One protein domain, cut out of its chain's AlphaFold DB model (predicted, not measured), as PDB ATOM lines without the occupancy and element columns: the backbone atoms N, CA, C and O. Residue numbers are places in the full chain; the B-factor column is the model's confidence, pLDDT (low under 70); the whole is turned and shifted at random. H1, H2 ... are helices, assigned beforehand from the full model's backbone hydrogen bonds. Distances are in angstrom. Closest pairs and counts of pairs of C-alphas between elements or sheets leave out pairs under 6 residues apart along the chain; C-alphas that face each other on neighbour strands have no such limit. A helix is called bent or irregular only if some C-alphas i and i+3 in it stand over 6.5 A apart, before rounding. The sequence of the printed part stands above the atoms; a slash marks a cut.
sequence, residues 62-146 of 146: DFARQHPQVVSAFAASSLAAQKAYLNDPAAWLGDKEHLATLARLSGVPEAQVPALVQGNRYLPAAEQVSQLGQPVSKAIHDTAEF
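Overview. This is residues 62 to 146 of the 146 residues of the protein "Sulfate starvation-induced protein 1" of Serratia rubidaea (UniProt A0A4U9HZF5). One long helix, H2, links a small head of three short helices, H3, H4 and H5, at its last end to a short helix, H1, at its first end. After the head the chain folds back through residues 119 to 124 to H6, near H2, and H7 leads away, with residues 140 to 146 sticking out. The printed part has 85 residues, with seven named helices, H1 to H7 in order, and no named strand: all helix. It is loose, with a radius of gyration of the C-alphas of 16.1 A and spans of 37 by 35 by 25 A.

Along the chain. H1, residues 62 to 66, begins at C-alpha 62 (36.784, -70.532, 34.561). H2, residues 68 to 87, is 28.1 A long. H3 is residues 89 to 94, and H4, residues 96 to 106, is 15.2 A. H5, residues 110 to 118, is irregular: C-alphas 111 and 114 are 7.0 A apart. H6 is residues 125 to 131; H7, residues 134 to 144, is 15.5 A and ends at C-alpha 144 (25.405, -50.763, 42.748).

Arrangement. H1 and H2 are close but not clearly touching, closest at the C-alphas of Ala 64 and Val 71, 6.3 A. With residues 84 to 85 alone, H2 only just touches H3, with 3 pairs of C-alphas within 8 A and only at the corner; the closest are Tyr 85 and Trp 92, 5.5 A. H4 and H5 touch, about perpendicular at 86 degrees; the closest C-alphas are Ala 103 and Glu 110, 5.1 A. H2 and H6 are close but not clearly touching, with C-alphas of Leu 79 and Ala 125 closest at 6.6 A. H6 and H7 meet only through their link. Every O i to N i+4 pair is within hydrogen-bond range in H1, H3, H4, H6 and H7, but 15 of 16 in H2 and 3 of 5 in H5.

Size, cuts and confidence. The C-alphas farthest apart are Lys 96 and Glu 145, 42.9 A. The printed part has no cut and no long link. Residues 133 to 146 are under pLDDT 70.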
ATOM      1  N   ASP A  62      36.405 -69.216  35.082       92.44
ATOM      2  CA  ASP A  62      36.784 -70.532  34.561       92.44
ATOM      3  C   ASP A  62      37.714 -70.404  33.353       92.44
ATOM      4  O   ASP A  62      38.786 -71.001  33.351       92.44
ATOM      5  N   PHE A  63      37.371 -69.533  32.404       94.06
ATOM      6  CA  PHE A  63      38.207 -69.234  31.247       94.06
ATOM      7  C   PHE A  63      39.583 -68.698  31.660       94.06
ATOM      8  O   PHE A  63      40.601 -69.177  31.175       94.06
ATOM      9  N   ALA A  64      39.636 -67.763  32.615       92.38
ATOM     10  CA  ALA A  64      40.904 -67.222  33.106       92.38
ATOM     11  C   ALA A  64      41.788 -68.274  33.797       92.38
ATOM     12  O   ALA A  64      43.010 -68.192  33.718       92.38
ATOM     13  N   ARG A  65      41.182 -69.275  34.450       92.38
ATOM     14  CA  ARG A  65      41.914 -70.393  35.066       92.38
ATOM     15  C   ARG A  65      42.422 -71.398  34.035       92.38
ATOM     16  O   ARG A  65      43.515 -71.920  34.203       92.38
ATOM     17  N   GLN A  66      41.638 -71.671  32.994       96.94
ATOM     18  CA  GLN A  66      41.996 -72.628  31.940       96.94
ATOM     19  C   GLN A  66      42.980 -72.041  30.920       96.94
ATOM     20  O   GLN A  66      43.801 -72.768  30.363       96.94
ATOM     21  N   HIS A  67      42.915 -70.728  30.686       95.69
ATOM     22  CA  HIS A  67      43.686 -70.035  29.654       95.69
ATOM     23  C   HIS A  67      44.351 -68.742  30.169       95.69
ATOM     24  O   HIS A  67      44.166 -67.677  29.566       95.69
ATOM     25  N   PRO A  68      45.143 -68.788  31.259       92.56
ATOM     26  CA  PRO A  68      45.772 -67.593  31.830       92.56
ATOM     27  C   PRO A  68      46.655 -66.848  30.819       92.56
ATOM     28  O   PRO A  68      46.613 -65.623  30.745       92.56
ATOM     29  N   GLN A  69      47.379 -67.574  29.967       91.75
ATOM     30  CA  GLN A  69      48.230 -67.015  28.916       91.75
ATOM     31  C   GLN A  69      47.446 -66.211  27.872       91.75
ATOM     32  O   GLN A  69      47.934 -65.194  27.385       91.75
ATOM     33  N   VAL A  70      46.216 -66.630  27.552       95.38
ATOM     34  CA  VAL A  70      45.358 -65.922  26.589       95.38
ATOM     35  C   VAL A  70      44.861 -64.619  27.202       95.38
ATOM     36  O   VAL A  70      44.892 -63.579  26.549       95.38
ATOM     37  N   VAL A  71      44.460 -64.653  28.475       92.44
ATOM     38  CA  VAL A  71      44.036 -63.450  29.205       92.44
ATOM     39  C   VAL A  71      45.185 -62.448  29.316       92.44
ATOM     40  O   VAL A  71      44.994 -61.265  29.035       92.44
ATOM     41  N   SER A  72      46.392 -62.908  29.653       91.62
ATOM     42  CA  SER A  72      47.584 -62.055  29.691       91.62
ATOM     43  C   SER A  72      47.922 -61.466  28.321       91.62
ATOM     44  O   SER A  72      48.202 -60.272  28.231       91.62
ATOM     45  N   ALA A  73      47.851 -62.263  27.249       93.44
ATOM     46  CA  ALA A  73      48.100 -61.784  25.890       93.44
ATOM     47  C   ALA A  73      47.076 -60.724  25.452       93.44
ATOM     48  O   ALA A  73      47.456 -59.714  24.863       93.44
ATOM     49  N   PHE A  74      45.798 -60.909  25.796       93.44
ATOM     50  CA  PHE A  74      44.741 -59.933  25.528       93.44
ATOM     51  C   PHE A  74      44.964 -58.606  26.270       93.44
ATOM     52  O   PHE A  74      44.823 -57.525  25.692       93.44
ATOM     53  N   ALA A  75      45.340 -58.667  27.552       91.00
ATOM     54  CA  ALA A  75      45.656 -57.468  28.324       91.00
ATOM     55  C   ALA A  75      46.887 -56.743  27.750       91.00
ATOM     56  O   ALA A  75      46.867 -55.525  27.579       91.00
ATOM     57  N   ALA A  76      47.936 -57.491  27.395       90.56
ATOM     58  CA  ALA A  76      49.158 -56.938  26.821       90.56
ATOM     59  C   ALA A  76      48.919 -56.266  25.460       90.56
ATOM     60  O   ALA A  76      49.415 -55.160  25.240       90.56
ATOM     61  N   SER A  77      48.134 -56.881  24.566       92.56
ATOM     62  CA  SER A  77      47.819 -56.291  23.258       92.56
ATOM     63  C   SER A  77      46.993 -55.008  23.393       92.56
ATOM     64  O   SER A  77      47.289 -54.011  22.733       92.56
ATOM     65  N   SER A  78      46.026 -54.994  24.314       90.88
ATOM     66  CA  SER A  78      45.210 -53.810  24.613       90.88
ATOM     67  C   SER A  78      46.060 -52.658  25.163       90.88
ATOM     68  O   SER A  78      45.924 -51.515  24.727       90.88
ATOM     69  N   LEU A  79      46.979 -52.957  26.087       90.44
ATOM     70  CA  LEU A  79      47.909 -51.975  26.646       90.44
ATOM     71  C   LEU A  79      48.889 -51.443  25.598       90.44
ATOM     72  O   LEU A  79      49.176 -50.249  25.596       90.44
ATOM     73  N   ALA A  80      49.394 -52.298  24.705       89.25
ATOM     74  CA  ALA A  80      50.288 -51.880  23.629       89.25
ATOM     75  C   ALA A  80      49.596 -50.898  22.669       89.25
ATOM     76  O   ALA A  80      50.164 -49.849  22.358       89.25
ATOM     77  N   ALA A  81      48.351 -51.189  22.277       88.62
ATOM     78  CA  ALA A  81      47.554 -50.303  21.430       88.62
ATOM     79  C   ALA A  81      47.292 -48.944  22.103       88.62
ATOM     80  O   ALA A  81      47.488 -47.896  21.491       88.62
ATOM     81  N   GLN A  82      46.925 -48.945  23.389       91.00
ATOM     82  CA  GLN A  82      46.721 -47.705  24.147       91.00
ATOM     83  C   GLN A  82      48.021 -46.921  24.340       91.00
ATOM     84  O   GLN A  82      48.014 -45.695  24.267       91.00
ATOM     85  N   LYS A  83      49.150 -47.606  24.561       91.06
ATOM     86  CA  LYS A  83      50.460 -46.969  24.727       91.06
ATOM     87  C   LYS A  83      50.886 -46.213  23.468       91.06
ATOM     88  O   LYS A  83      51.432 -45.125  23.599       91.06
ATOM     89  N   ALA A  84      50.621 -46.755  22.279       90.19
ATOM     90  CA  ALA A  84      50.915 -46.065  21.023       90.19
ATOM     91  C   ALA A  84      50.196 -44.707  20.943       90.19
ATOM     92  O   ALA A  84      50.838 -43.700  20.660       90.19
ATOM     93  N   TYR A  85      48.904 -44.669  21.289       93.44
ATOM     94  CA  TYR A  85      48.142 -43.421  21.375       93.44
ATOM     95  C   TYR A  85      48.659 -42.493  22.483       93.44
ATOM     96  O   TYR A  85      48.827 -41.304  22.258       93.44
ATOM     97  N   LEU A  86      48.935 -43.020  23.680       93.12
ATOM     98  CA  LEU A  86      49.385 -42.214  24.822       93.12
ATOM     99  C   LEU A  86      50.770 -41.582  24.619       93.12
ATOM    100  O   LEU A  86      51.033 -40.529  25.193       93.12
ATOM    101  N   ASN A  87      51.648 -42.217  23.839       93.69
ATOM    102  CA  ASN A  87      52.987 -41.701  23.555       93.69
ATOM    103  C   ASN A  87      52.953 -40.470  22.639       93.69
ATOM    104  O   ASN A  87      53.691 -39.520  22.882       93.69
ATOM    105  N   ASP A  88      52.124 -40.499  21.593       94.38
ATOM    106  CA  ASP A  88      51.952 -39.376  20.671       94.38
ATOM    107  C   ASP A  88      50.516 -39.347  20.114       94.38
ATOM    108  O   ASP A  88      50.241 -39.886  19.036       94.38
ATOM    109  N   PRO A  89      49.574 -38.720  20.843       93.94
ATOM    110  CA  PRO A  89      48.184 -38.647  20.413       93.94
ATOM    111  C   PRO A  89      48.012 -37.934  19.069       93.94
ATOM    112  O   PRO A  89      47.112 -38.280  18.307       93.94
ATOM    113  N   ALA A  90      48.856 -36.939  18.775       94.12
ATOM    114  CA  ALA A  90      48.752 -36.145  17.558       94.12
ATOM    115  C   ALA A  90      49.182 -36.960  16.336       94.12
ATOM    116  O   ALA A  90      48.446 -37.004  15.350       94.12
ATOM    117  N   ALA A  91      50.317 -37.659  16.417       95.19
ATOM    118  CA  ALA A  91      50.746 -38.565  15.357       95.19
ATOM    119  C   ALA A  91      49.771 -39.738  15.192       95.19
ATOM    120  O   ALA A  91      49.405 -40.073  14.068       95.19
ATOM    121  N   TRP A  92      49.289 -40.319  16.297       95.56
ATOM    122  CA  TRP A  92      48.349 -41.441  16.253       95.56
ATOM    123  C   TRP A  92      47.029 -41.068  15.567       95.56
ATOM    124  O   TRP A  92      46.527 -41.842  14.754       95.56
ATOM    125  N   LEU A  93      46.487 -39.880  15.862       94.00
ATOM    126  CA  LEU A  93      45.280 -39.341  15.221       94.00
ATOM    127  C   LEU A  93      45.529 -38.818  13.800       94.00
ATOM    128  O   LEU A  93      44.574 -38.668  13.042       94.00
ATOM    129  N   GLY A  94      46.779 -38.526  13.443       93.44
ATOM    130  CA  GLY A  94      47.175 -38.164  12.082       93.44
ATOM    131  C   GLY A  94      47.225 -39.355  11.121       93.44
ATOM    132  O   GLY A  94      47.241 -39.157   9.904       93.44
ATOM    133  N   ASP A  95      47.228 -40.581  11.646       95.31
ATOM    134  CA  ASP A  95      47.244 -41.806  10.855       95.31
ATOM    135  C   ASP A  95      45.839 -42.167  10.343       95.31
ATOM    136  O   ASP A  95      44.918 -42.490  11.101       95.31
ATOM    137  N   LYS A  96      45.678 -42.147   9.017       93.81
ATOM    138  CA  LYS A  96      44.404 -42.451   8.357       93.81
ATOM    139  C   LYS A  96      43.959 -43.897   8.555       93.81
ATOM    140  O   LYS A  96      42.754 -44.135   8.609       93.81
ATOM    141  N   GLU A  97      44.876 -44.856   8.679       95.94
ATOM    142  CA  GLU A  97      44.508 -46.263   8.873       95.94
ATOM    143  C   GLU A  97      43.875 -46.487  10.248       95.94
ATOM    144  O   GLU A  97      42.892 -47.232  10.367       95.94
ATOM    145  N   HIS A  98      44.371 -45.796  11.279       94.88
ATOM    146  CA  HIS A  98      43.761 -45.813  12.609       94.88
ATOM    147  C   HIS A  98      42.336 -45.255  12.576       94.88
ATOM    148  O   HIS A  98      41.410 -45.888  13.099       94.88
ATOM    149  N   LEU A  99      42.144 -44.099  11.931       95.00
ATOM    150  CA  LEU A  99      40.831 -43.460  11.832       95.00
ATOM    151  C   LEU A  99      39.839 -44.320  11.039       95.00
ATOM    152  O   LEU A  99      38.731 -44.559  11.521       95.00
ATOM    153  N   ALA A 100      40.247 -44.846   9.882       95.00
ATOM    154  CA  ALA A 100      39.418 -45.714   9.048       95.00
ATOM    155  C   ALA A 100      39.030 -47.013   9.774       95.00
ATOM    156  O   ALA A 100      37.874 -47.449   9.740       95.00
ATOM    157  N   THR A 101      39.977 -47.623  10.496       95.69
ATOM    158  CA  THR A 101      39.720 -48.842  11.275       95.69
ATOM    159  C   THR A 101      38.706 -48.587  12.387       95.69
ATOM    160  O   THR A 101      37.747 -49.352  12.529       95.69
ATOM    161  N   LEU A 102      38.873 -47.505  13.151       93.56
ATOM    162  CA  LEU A 102      37.938 -47.139  14.214       93.56
ATOM    163  C   LEU A 102      36.558 -46.757  13.675       93.56
ATOM    164  O   LEU A 102      35.558 -47.181  14.256       93.56
ATOM    165  N   ALA A 103      36.493 -46.015  12.569       93.50
ATOM    166  CA  ALA A 103      35.245 -45.662  11.900       93.50
ATOM    167  C   ALA A 103      34.456 -46.916  11.507       93.50
ATOM    168  O   ALA A 103      33.281 -47.051  11.852       93.50
ATOM    169  N   ARG A 104      35.131 -47.888  10.877       95.81
ATOM    170  CA  ARG A 104      34.532 -49.165  10.470       95.81
ATOM    171  C   ARG A 104      34.051 -49.997  11.658       95.81
ATOM    172  O   ARG A 104      32.955 -50.543  11.600       95.81
ATOM    173  N   LEU A 105      34.861 -50.124  12.713       91.62
ATOM    174  CA  LEU A 105      34.513 -50.938  13.888       91.62
ATOM    175  C   LEU A 105      33.425 -50.296  14.754       91.62
ATOM    176  O   LEU A 105      32.628 -51.010  15.357       91.62
ATOM    177  N   SER A 106      33.386 -48.965  14.813       87.50
ATOM    178  CA  SER A 106      32.445 -48.221  15.659       87.50
ATOM    179  C   SER A 106      31.168 -47.810  14.920       87.50
ATOM    180  O   SER A 106      30.215 -47.372  15.559       87.50
ATOM    181  N   GLY A 107      31.136 -47.926  13.587       89.50
ATOM    182  CA  GLY A 107      29.992 -47.531  12.764       89.50
ATOM    183  C   GLY A 107      29.763 -46.017  12.711       89.50
ATOM    184  O   GLY A 107      28.620 -45.576  12.607       89.50
ATOM    185  N   VAL A 108      30.829 -45.217  12.812       88.06
ATOM    186  CA  VAL A 108      30.769 -43.743  12.786       88.06
ATOM    187  C   VAL A 108      31.568 -43.189  11.603       88.06
ATOM    188  O   VAL A 108      32.528 -43.828  11.176       88.06
ATOM    189  N   PRO A 109      31.229 -41.999  11.069       91.88
ATOM    190  CA  PRO A 109      32.051 -41.339  10.056       91.88
ATOM    191  C   PRO A 109      33.472 -41.056  10.563       91.88
ATOM    192  O   PRO A 109      33.640 -40.625  11.703       91.88
ATOM    193  N   GLU A 110      34.483 -41.205   9.700       91.56
ATOM    194  CA  GLU A 110      35.898 -40.964  10.047       91.56
ATOM    195  C   GLU A 110      36.138 -39.582  10.666       91.56
ATOM    196  O   GLU A 110      36.862 -39.461  11.650       91.56
ATOM    197  N   ALA A 111      35.454 -38.550  10.164       90.88
ATOM    198  CA  ALA A 111      35.550 -37.186  10.684       90.88
ATOM    199  C   ALA A 111      35.131 -37.045  12.162       90.88
ATOM    200  O   ALA A 111      35.505 -36.072  12.813       90.88
ATOM    201  N   GLN A 112      34.359 -37.994  12.707       88.25
ATOM    202  CA  GLN A 112      33.931 -37.991  14.110       88.25
ATOM    203  C   GLN A 112      34.900 -38.752  15.027       88.25
ATOM    204  O   GLN A 112      34.868 -38.558  16.241       88.25
ATOM    205  N   VAL A 113      35.771 -39.601  14.471       92.19
ATOM    206  CA  VAL A 113      36.663 -40.472  15.250       92.19
ATOM    207  C   VAL A 113      37.607 -39.684  16.167       92.19
ATOM    208  O   VAL A 113      37.661 -40.030  17.349       92.19
ATOM    209  N   PRO A 114      38.302 -38.613  15.722       92.75
ATOM    210  CA  PRO A 114      39.251 -37.911  16.587       92.75
ATOM    211  C   PRO A 114      38.610 -37.357  17.862       92.75
ATOM    212  O   PRO A 114      39.118 -37.588  18.958       92.75
ATOM    213  N   ALA A 115      37.448 -36.710  17.733       87.94
ATOM    214  CA  ALA A 115      36.725 -36.153  18.871       87.94
ATOM    215  C   ALA A 115      36.268 -37.243  19.857       87.94
ATOM    216  O   ALA A 115      36.353 -37.057  21.069       87.94
ATOM    217  N   LEU A 116      35.827 -38.404  19.354       85.69
ATOM    218  CA  LEU A 116      35.426 -39.541  20.190       85.69
ATOM    219  C   LEU A 116      36.613 -40.153  20.944       85.69
ATOM    220  O   LEU A 116      36.494 -40.477  22.127       85.69
ATOM    221  N   VAL A 117      37.767 -40.287  20.285       90.69
ATOM    222  CA  VAL A 117      38.989 -40.798  20.916       90.69
ATOM    223  C   VAL A 117      39.462 -39.838  22.008       90.69
ATOM    224  O   VAL A 117      39.735 -40.285  23.122       90.69
ATOM    225  N   GLN A 118      39.493 -38.535  21.723       89.50
ATOM    226  CA  GLN A 118      39.919 -37.487  22.658       89.50
ATOM    227  C   GLN A 118      38.929 -37.242  23.805       89.50
ATOM    228  O   GLN A 118      39.327 -36.758  24.862       89.50
ATOM    229  N   GLY A 119      37.655 -37.609  23.633       83.56
ATOM    230  CA  GLY A 119      36.634 -37.531  24.682       83.56
ATOM    231  C   GLY A 119      36.850 -38.502  25.850       83.56
ATOM    232  O   GLY A 119      36.135 -38.424  26.847       83.56
ATOM    233  N   ASN A 120      37.831 -39.405  25.749       84.31
ATOM    234  CA  ASN A 120      38.156 -40.395  26.768       84.31
ATOM    235  C   ASN A 120      39.590 -40.216  27.284       84.31
ATOM    236  O   ASN A 120      40.510 -39.883  26.539       84.31
ATOM    237  N   ARG A 121      39.803 -40.519  28.571       85.75
ATOM    238  CA  ARG A 121      41.147 -40.679  29.141       85.75
ATOM    239  C   ARG A 121      41.510 -42.160  29.174       85.75
ATOM    240  O   ARG A 121      40.862 -42.937  29.872       85.75
ATOM    241  N   TYR A 122      42.593 -42.517  28.494       88.44
ATOM    242  CA  TYR A 122      43.197 -43.847  28.569       88.44
ATOM    243  C   TYR A 122      44.240 -43.876  29.684       88.44
ATOM    244  O   TYR A 122      44.896 -42.870  29.964       88.44
ATOM    245  N   LEU A 123      44.368 -45.017  30.354       87.81
ATOM    246  CA  LEU A 123      45.255 -45.165  31.503       87.81
ATOM    247  C   LEU A 123      46.517 -45.935  31.102       87.81
ATOM    248  O   LEU A 123      46.389 -47.042  30.572       87.81
ATOM    249  N   PRO A 124      47.722 -45.425  31.412       88.25
ATOM    250  CA  PRO A 124      48.948 -46.211  31.346       88.25
ATOM    251  C   PRO A 124      48.865 -47.473  32.217       88.25
ATOM    252  O   PRO A 124      48.169 -47.490  33.233       88.25
ATOM    253  N   ALA A 125      49.640 -48.508  31.880       85.19
ATOM    254  CA  ALA A 125      49.632 -49.787  32.603       85.19
ATOM    255  C   ALA A 125      49.836 -49.633  34.124       85.19
ATOM    256  O   ALA A 125      49.121 -50.252  34.910       85.19
ATOM    257  N   ALA A 126      50.763 -48.765  34.544       83.56
ATOM    258  CA  ALA A 126      51.025 -48.501  35.959       83.56
ATOM    259  C   ALA A 126      49.806 -47.895  36.683       83.56
ATOM    260  O   ALA A 126      49.500 -48.276  37.812       83.56
ATOM    261  N   GLU A 127      49.071 -46.999  36.016       84.56
ATOM    262  CA  GLU A 127      47.825 -46.453  36.555       84.56
ATOM    263  C   GLU A 127      46.721 -47.516  36.589       84.56
ATOM    264  O   GLU A 127      45.995 -47.587  37.575       84.56
ATOM    265  N   GLN A 128      46.615 -48.382  35.573       81.88
ATOM    266  CA  GLN A 128      45.623 -49.463  35.567       81.88
ATOM    267  C   GLN A 128      45.806 -50.421  36.745       81.88
ATOM    268  O   GLN A 128      44.824 -50.748  37.402       81.88
ATOM    269  N   VAL A 129      47.041 -50.819  37.070       80.69
ATOM    270  CA  VAL A 129      47.320 -51.691  38.227       80.69
ATOM    271  C   VAL A 129      46.846 -51.054  39.536       80.69
ATOM    272  O   VAL A 129      46.221 -51.725  40.354       80.69
ATOM    273  N   SER A 130      47.089 -49.753  39.717       77.38
ATOM    274  CA  SER A 130      46.639 -49.015  40.904       77.38
ATOM    275  C   SER A 130      45.109 -48.908  40.977       77.38
ATOM    276  O   SER A 130      44.510 -49.126  42.032       77.38
ATOM    277  N   GLN A 131      44.452 -48.637  39.844       75.75
ATOM    278  CA  GLN A 131      42.996 -48.480  39.774       75.75
ATOM    279  C   GLN A 131      42.244 -49.813  39.926       75.75
ATOM    280  O   GLN A 131      41.227 -49.857  40.614       75.75
ATOM    281  N   LEU A 132      42.753 -50.905  39.343       71.50
ATOM    282  CA  LEU A 132      42.147 -52.244  39.399       71.50
ATOM    283  C   LEU A 132      42.165 -52.874  40.805       71.50
ATOM    284  O   LEU A 132      41.548 -53.916  41.010       71.50
ATOM    285  N   GLY A 133      42.844 -52.249  41.772       65.31
ATOM    286  CA  GLY A 133      42.768 -52.600  43.187       65.31
ATOM    287  C   GLY A 133      41.510 -52.052  43.881       65.31
ATOM    288  O   GLY A 133      40.371 -52.281  43.468       65.31
ATOM    289  N   GLN A 134      41.710 -51.318  44.977       60.25
ATOM    290  CA  GLN A 134      40.623 -50.740  45.783       60.25
ATOM    291  C   GLN A 134      39.693 -49.767  45.016       60.25
ATOM    292  O   GLN A 134      38.479 -49.835  45.229       60.25
ATOM    293  N   PRO A 135      40.182 -48.896  44.105       63.06
ATOM    294  CA  PRO A 135      39.329 -47.905  43.441       63.06
ATOM    295  C   PRO A 135      38.222 -48.493  42.554       63.06
ATOM    296  O   PRO A 135      37.089 -48.018  42.613       63.06
ATOM    297  N   VAL A 136      38.499 -49.545  41.774       61.06
ATOM    298  CA  VAL A 136      37.471 -50.218  40.956       61.06
ATOM    299  C   VAL A 136      36.452 -50.948  41.830       61.06
ATOM    300  O   VAL A 136      35.258 -50.877  41.551       61.06
ATOM    301  N   SER A 137      36.888 -51.578  42.925       61.75
ATOM    302  CA  SER A 137      35.976 -52.241  43.871       61.75
ATOM    303  C   SER A 137      35.000 -51.242  44.501       61.75
ATOM    304  O   SER A 137      33.796 -51.498  44.549       61.75
ATOM    305  N   LYS A 138      35.499 -50.063  44.900       64.31
ATOM    306  CA  LYS A 138      34.663 -48.966  45.394       64.31
ATOM    307  C   LYS A 138      33.732 -48.411  44.313       64.31
ATOM    308  O   LYS A 138      32.565 -48.189  44.593       64.31
ATOM    309  N   ALA A 139      34.206 -48.228  43.081       61.72
ATOM    310  CA  ALA A 139      33.365 -47.730  41.992       61.72
ATOM    311  C   ALA A 139      32.218 -48.696  41.647       61.72
ATOM    312  O   ALA A 139      31.105 -48.244  41.390       61.72
ATOM    313  N   ILE A 140      32.466 -50.012  41.666       64.50
ATOM    314  CA  ILE A 140      31.420 -51.031  41.476       64.50
ATOM    315  C   ILE A 140      30.395 -50.954  42.610       64.50
ATOM    316  O   ILE A 140      29.199 -50.933  42.337       64.50
ATOM    317  N   HIS A 141      30.857 -50.867  43.860       67.44
ATOM    318  CA  HIS A 141      29.992 -50.730  45.029       67.44
ATOM    319  C   HIS A 141      29.128 -49.460  44.964       67.44
ATOM    320  O   HIS A 141      27.907 -49.552  44.981       67.44
ATOM    321  N   ASP A 142      29.750 -48.292  44.785       67.88
ATOM    322  CA  ASP A 142      29.067 -46.994  44.717       67.88
ATOM    323  C   ASP A 142      28.095 -46.904  43.515       67.88
ATOM    324  O   ASP A 142      27.146 -46.123  43.541       67.88
ATOM    325  N   THR A 143      28.323 -47.684  42.446       62.84
ATOM    326  CA  THR A 143      27.393 -47.797  41.303       62.84
ATOM    327  C   THR A 143      26.218 -48.729  41.606       62.84
ATOM    328  O   THR A 143      25.124 -48.495  41.106       62.84
ATOM    329  N   ALA A 144      26.432 -49.784  42.395       59.91
ATOM    330  CA  ALA A 144      25.405 -50.763  42.748       59.91
ATOM    331  C   ALA A 144      24.439 -50.276  43.845       59.91
ATOM    332  O   ALA A 144      23.353 -50.830  43.973       59.91
ATOM    333  N   GLU A 145      24.815 -49.259  44.624       63.84
ATOM    334  CA  GLU A 145      23.933 -48.605  45.607       63.84
ATOM    335  C   GLU A 145      22.871 -47.677  44.979       63.84
ATOM    336  O   GLU A 145      22.058 -47.106  45.709       63.84
ATOM    337  N   PHE A 146      22.883 -47.502  43.652       43.84
ATOM    338  CA  PHE A 146      21.952 -46.642  42.914       43.84
ATOM    339  C   PHE A 146      20.671 -47.349  42.465       43.84
ATOM    340  O   PHE A 146      20.754 -48.516  42.020       43.84
TER     341      PHE A 146